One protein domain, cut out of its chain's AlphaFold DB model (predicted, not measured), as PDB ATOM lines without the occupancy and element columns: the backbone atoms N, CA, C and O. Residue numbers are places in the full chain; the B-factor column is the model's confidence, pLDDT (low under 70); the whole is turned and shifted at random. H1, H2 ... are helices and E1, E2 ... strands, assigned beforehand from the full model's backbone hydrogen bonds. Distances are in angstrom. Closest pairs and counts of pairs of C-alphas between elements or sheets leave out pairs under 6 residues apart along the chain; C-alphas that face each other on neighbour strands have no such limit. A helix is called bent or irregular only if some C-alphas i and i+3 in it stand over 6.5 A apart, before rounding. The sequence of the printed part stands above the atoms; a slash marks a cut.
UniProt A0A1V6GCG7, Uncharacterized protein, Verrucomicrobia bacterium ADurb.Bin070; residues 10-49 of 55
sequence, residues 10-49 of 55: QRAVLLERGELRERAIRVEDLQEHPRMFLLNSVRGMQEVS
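What this domain is: This is residues 10 to 49 of the 55 residues of an uncharacterized protein of Verrucomicrobia bacterium ADurb.Bin070 (UniProt A0A1V6GCG7). The printed part makes an open ring with an empty middle: the two-strand hairpin of E1 and E2 forms one side, the short helix H1 stands by the hairpin's turn end, the one-turn helix H2 stands beyond the other end, and the long link from H1 to H2 arches over the opposite side. Within that arch and on into H2, residues 23 to 29 stand free of the rest. The printed part has 40 residues with two named helices and two named strands, in the order H1, H2, E1, E2; the sheet, in the order E1 - E2, is antiparallel, and the class is mixed, helices and strands. The whole is loose, with a radius of gyration of the C-alphas of 11.3 A, and the C-alphas span 27 by 21 by 12 A.

How they stand to each other: H1, residues 10 to 16, comes nearest to strand E1, residues 36 to 40, at its own first residue: the closest C-alphas of the two, those of Gln 10 and Asn 40, are 5.6 A apart. H1 and strand E2, residues 44 to 48, have 1 pair of C-alphas within 8 A, those of Gln 10 and Gly 44, 7.7 A apart. H2, residues 28 to 31, is apart from H1 and also apart from E2. A tight link of 4 residues joins H2 to E1. E1 and E2 form a hairpin; they are antiparallel neighbours, with 152 degrees between their N-to-C directions. The C-alphas of Phe 37 and Glu 47, which face each other, are 4.5 A apart. Across this pair N 38 and O 46 are within hydrogen-bond range at 2.9 A, as are N 48 and O 36 at 2.9 A. In H1 every O i to N i+4 pair is within hydrogen-bond range; H2 is too short for such a pair, and its 1 pair of O i and N i+3 is within range.

Where its parts are: H1 begins at C-alpha 10, at (190.839, 192.942, 90.308), and is 9.9 A long from first to last C-alpha. H2 begins at C-alpha 28, at (185.510, 197.577, 65.882); it is neither bent nor irregular, but only just: C-alphas 28 and 31 are 6.0 A apart. E1, from Met 36 to Asn 40, is 13.7 A long. E2, from Gly 44 to Val 48, is 12.6 A long and ends at C-alpha 48, at (184.701, 205.363, 79.914).

The domain as a whole: The two C-alphas farthest apart, those of Arg 17 and Glu 28, are 28.4 A apart, and those of Gln 10 and Ser 49, the first and last printed, are 20.5 A apart. The printed part has no cut. The link from H1 to H2 is long, with 11 residues, while the link from E1 to E2 is tight, with 3. The mean pLDDT of the printed part is 92.7; one printed residue, Pro 34, is under 70.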
ATOM      1  N   GLN A  10     192.293 192.730  90.290       97.69
ATOM      2  CA  GLN A  10     190.839 192.942  90.308       97.69
ATOM      3  C   GLN A  10     190.125 192.142  89.207       97.69
ATOM      4  O   GLN A  10     189.054 191.598  89.459       97.69
ATOM      5  N   ARG A  11     190.735 191.995  88.018       97.44
ATOM      6  CA  ARG A  11     190.208 191.111  86.964       97.44
ATOM      7  C   ARG A  11     190.086 189.677  87.486       97.44
ATOM      8  O   ARG A  11     189.047 189.065  87.285       97.44
ATOM      9  N   ALA A  12     191.118 189.149  88.148       97.31
ATOM     10  CA  ALA A  12     191.100 187.789  88.689       97.31
ATOM     11  C   ALA A  12     189.966 187.582  89.709       97.31
ATOM     12  O   ALA A  12     189.213 186.623  89.578       97.31
ATOM     13  N   VAL A  13     189.784 188.522  90.642       97.56
ATOM     14  CA  VAL A  13     188.707 188.465  91.648       97.56
ATOM     15  C   VAL A  13     187.319 188.459  91.000       97.56
ATOM     16  O   VAL A  13     186.469 187.657  91.376       97.56
ATOM     17  N   LEU A  14     187.072 189.323  90.010       97.62
ATOM     18  CA  LEU A  14     185.765 189.388  89.341       97.62
ATOM     19  C   LEU A  14     185.481 188.140  88.491       97.62
ATOM     20  O   LEU A  14     184.330 187.719  88.390       97.62
ATOM     21  N   LEU A  15     186.516 187.537  87.899       97.19
ATOM     22  CA  LEU A  15     186.390 186.260  87.191       97.19
ATOM     23  C   LEU A  15     186.043 185.120  88.153       97.19
ATOM     24  O   LEU A  15     185.142 184.341  87.861       97.19
ATOM     25  N   GLU A  16     186.718 185.043  89.301       98.00
ATOM     26  CA  GLU A  16     186.467 184.024  90.327       98.00
ATOM     27  C   GLU A  16     185.040 184.109  90.886       98.00
ATOM     28  O   GLU A  16     184.380 183.091  91.073       98.00
ATOM     29  N   ARG A  17     184.522 185.329  91.072       97.94
ATOM     30  CA  ARG A  17     183.139 185.573  91.517       97.94
ATOM     31  C   ARG A  17     182.081 185.363  90.430       97.94
ATOM     32  O   ARG A  17     180.892 185.411  90.726       97.94
ATOM     33  N   GLY A  18     182.486 185.163  89.176       97.81
ATOM     34  CA  GLY A  18     181.568 185.044  88.038       97.81
ATOM     35  C   GLY A  18     180.914 186.362  87.601       97.81
ATOM     36  O   GLY A  18     180.005 186.344  86.772       97.81
ATOM     37  N   GLU A  19     181.387 187.498  88.118       96.88
ATOM     38  CA  GLU A  19     180.922 188.847  87.762       96.88
ATOM     39  C   GLU A  19     181.512 189.326  86.423       96.88
ATOM     40  O   GLU A  19     180.963 190.213  85.771       96.88
ATOM     41  N   LEU A  20     182.620 188.717  85.985       95.69
ATOM     42  CA  LEU A  20     183.270 188.979  84.703       95.69
ATOM     43  C   LEU A  20     183.364 187.694  83.867       95.69
ATOM     44  O   LEU A  20     183.554 186.601  84.396       95.69
ATOM     45  N   ARG A  21     183.271 187.826  82.538       95.19
ATOM     46  CA  ARG A  21     183.511 186.739  81.575       95.19
ATOM     47  C   ARG A  21     184.507 187.182  80.519       95.19
ATOM     48  O   ARG A  21     184.508 188.341  80.110       95.19
ATOM     49  N   GLU A  22     185.325 186.247  80.045       94.75
ATOM     50  CA  GLU A  22     186.327 186.534  79.021       94.75
ATOM     51  C   GLU A  22     185.878 186.089  77.634       94.75
ATOM     52  O   GLU A  22     185.451 184.953  77.433       94.75
ATOM     53  N   ARG A  23     186.071 186.972  76.655       93.12
ATOM     54  CA  ARG A  23     186.050 186.653  75.226       93.12
ATOM     55  C   ARG A  23     187.069 187.523  74.496       93.12
ATOM     56  O   ARG A  23     187.505 188.538  75.032       93.12
ATOM     57  N   ALA A  24     187.421 187.149  73.271       93.00
ATOM     58  CA  ALA A  24     188.070 188.095  72.371       93.00
ATOM     59  C   ALA A  24     187.053 189.186  71.983       93.00
ATOM     60  O   ALA A  24     185.902 188.878  71.657       93.00
ATOM     61  N   ILE A  25     187.476 190.445  72.061       90.00
ATOM     62  CA  ILE A  25     186.698 191.626  71.676       90.00
ATOM     63  C   ILE A  25     187.491 192.312  70.570       90.00
ATOM     64  O   ILE A  25     188.699 192.513  70.726       90.00
ATOM     65  N   ARG A  26     186.844 192.606  69.441       89.56
ATOM     66  CA  ARG A  26     187.490 193.328  68.343       89.56
ATOM     67  C   ARG A  26     187.478 194.823  68.641       89.56
ATOM     68  O   ARG A  26     186.605 195.303  69.355       89.56
ATOM     69  N   VAL A  27     188.433 195.564  68.085       87.81
ATOM     70  CA  VAL A  27     188.476 197.025  68.260       87.81
ATOM     71  C   VAL A  27     187.225 197.674  67.663       87.81
ATOM     72  O   VAL A  27     186.669 198.596  68.253       87.81
ATOM     73  N   GLU A  28     186.740 197.134  66.546       87.06
ATOM     74  CA  GLU A  28     185.510 197.577  65.882       87.06
ATOM     75  C   GLU A  28     184.267 197.461  66.790       87.06
ATOM     76  O   GLU A  28     183.441 198.373  66.801       87.06
ATOM     77  N   ASP A  29     184.183 196.415  67.624       86.25
ATOM     78  CA  ASP A  29     183.053 196.179  68.541       86.25
ATOM     79  C   ASP A  29     182.922 197.289  69.606       86.25
ATOM     80  O   ASP A  29     181.857 197.483  70.194       86.25
ATOM     81  N   LEU A  30     184.004 198.028  69.887       85.31
ATOM     82  CA  LEU A  30     184.008 199.078  70.911       85.31
ATOM     83  C   LEU A  30     183.135 200.280  70.528       85.31
ATOM     84  O   LEU A  30     182.707 201.021  71.410       85.31
ATOM     85  N   GLN A  31     182.860 200.480  69.236       80.38
ATOM     86  CA  GLN A  31     181.986 201.560  68.766       80.38
ATOM     87  C   GLN A  31     180.499 201.238  68.975       80.38
ATOM     88  O   GLN A  31     179.681 202.142  69.119       80.38
ATOM     89  N   GLU A  32     180.141 199.953  69.018       80.50
ATOM     90  CA  GLU A  32     178.751 199.487  69.102       80.50
ATOM     91  C   GLU A  32     178.268 199.294  70.550       80.50
ATOM     92  O   GLU A  32     177.093 199.017  70.803       80.50
ATOM     93  N   HIS A  33     179.167 199.429  71.527       77.06
ATOM     94  CA  HIS A  33     178.883 199.152  72.931       77.06
ATOM     95  C   HIS A  33     178.921 200.430  73.779       77.06
ATOM     96  O   HIS A  33     179.998 200.923  74.106       77.06
ATOM     97  N   PRO A  34     177.758 200.961  74.211       69.69
ATOM     98  CA  PRO A  34     177.684 202.286  74.828       69.69
ATOM     99  C   PRO A  34     178.209 202.346  76.268       69.69
ATOM    100  O   PRO A  34     178.365 203.437  76.807       69.69
ATOM    101  N   ARG A  35     178.458 201.199  76.916       89.81
ATOM    102  CA  ARG A  35     178.901 201.138  78.316       89.81
ATOM    103  C   ARG A  35     180.175 200.324  78.436       89.81
ATOM    104  O   ARG A  35     180.150 199.096  78.356       89.81
ATOM    105  N   MET A  36     181.282 201.028  78.630       92.44
ATOM    106  CA  MET A  36     182.614 200.455  78.764       92.44
ATOM    107  C   MET A  36     183.231 200.875  80.091       92.44
ATOM    108  O   MET A  36     182.981 201.970  80.589       92.44
ATOM    109  N   PHE A  37     184.058 199.998  80.656       94.69
ATOM    110  CA  PHE A  37     184.713 200.239  81.935       94.69
ATOM    111  C   PHE A  37     186.199 199.914  81.850       94.69
ATOM    112  O   PHE A  37     186.586 198.865  81.333       94.69
ATOM    113  N   LEU A  38     187.027 200.784  82.423       95.81
ATOM    114  CA  LEU A  38     188.372 200.417  82.854       95.81
ATOM    115  C   LEU A  38     188.298 199.882  84.279       95.81
ATOM    116  O   LEU A  38     187.505 200.367  85.085       95.81
ATOM    117  N   LEU A  39     189.135 198.895  84.599       96.81
ATOM    118  CA  LEU A  39     189.197 198.323  85.939       96.81
ATOM    119  C   LEU A  39     190.640 198.079  86.374       96.81
ATOM    120  O   LEU A  39     191.473 197.620  85.591       96.81
ATOM    121  N   ASN A  40     190.939 198.383  87.633       97.38
ATOM    122  CA  ASN A  40     192.171 197.984  88.305       97.38
ATOM    123  C   ASN A  40     191.986 198.029  89.829       97.38
ATOM    124  O   ASN A  40     191.129 198.735  90.349       97.38
ATOM    125  N   SER A  41     192.851 197.330  90.564       97.44
ATOM    126  CA  SER A  41     192.726 197.194  92.022       97.44
ATOM    127  C   SER A  41     192.903 198.486  92.819       97.44
ATOM    128  O   SER A  41     192.618 198.489  94.009       97.44
ATOM    129  N   VAL A  42     193.400 199.559  92.200       97.69
ATOM    130  CA  VAL A  42     193.659 200.833  92.882       97.69
ATOM    131  C   VAL A  42     192.467 201.780  92.744       97.69
ATOM    132  O   VAL A  42     192.079 202.430  93.707       97.69
ATOM    133  N   ARG A  43     191.884 201.871  91.545       97.25
ATOM    134  CA  ARG A  43     190.823 202.830  91.195       97.25
ATOM    135  C   ARG A  43     189.447 202.185  91.031       97.25
ATOM    136  O   ARG A  43     188.466 202.899  90.863       97.25
ATOM    137  N   GLY A  44     189.363 200.859  91.073       95.44
ATOM    138  CA  GLY A  44     188.123 200.131  90.838       95.44
ATOM    139  C   GLY A  44     187.635 200.250  89.394       95.44
ATOM    140  O   GLY A  44     188.433 200.448  88.476       95.44
ATOM    141  N   MET A  45     186.320 200.113  89.205       95.94
ATOM    142  CA  MET A  45     185.664 200.291  87.909       95.94
ATOM    143  C   MET A  45     185.419 201.769  87.617       95.94
ATOM    144  O   MET A  45     184.887 202.494  88.456       95.94
ATOM    145  N   GLN A  46     185.774 202.203  86.413       97.19
ATOM    146  CA  GLN A  46     185.572 203.563  85.925       97.19
ATOM    147  C   GLN A  46     184.892 203.497  84.563       97.19
ATOM    148  O   GLN A  46     185.425 202.865  83.652       97.19
ATOM    149  N   GLU A  47     183.721 204.118  84.436       95.56
ATOM    150  CA  GLU A  47     183.010 204.207  83.159       95.56
ATOM    151  C   GLU A  47     183.783 205.115  82.196       95.56
ATOM    152  O   GLU A  47     184.277 206.176  82.581       95.56
ATOM    153  N   VAL A  48     183.932 204.669  80.949       92.94
ATOM    154  CA  VAL A  48     184.701 205.363  79.914       92.94
ATOM    155  C   VAL A  48     183.988 205.312  78.567       92.94
ATOM    156  O   VAL A  48     183.196 204.415  78.291       92.94
ATOM    157  N   SER A  49     184.339 206.257  77.698       89.75
ATOM    158  CA  SER A  49     183.949 206.274  76.289       89.75
ATOM    159  C   SER A  49     185.189 206.196  75.402       89.75
ATOM    160  O   SER A  49     186.175 206.892  75.663       89.75
TER     161      SER A  49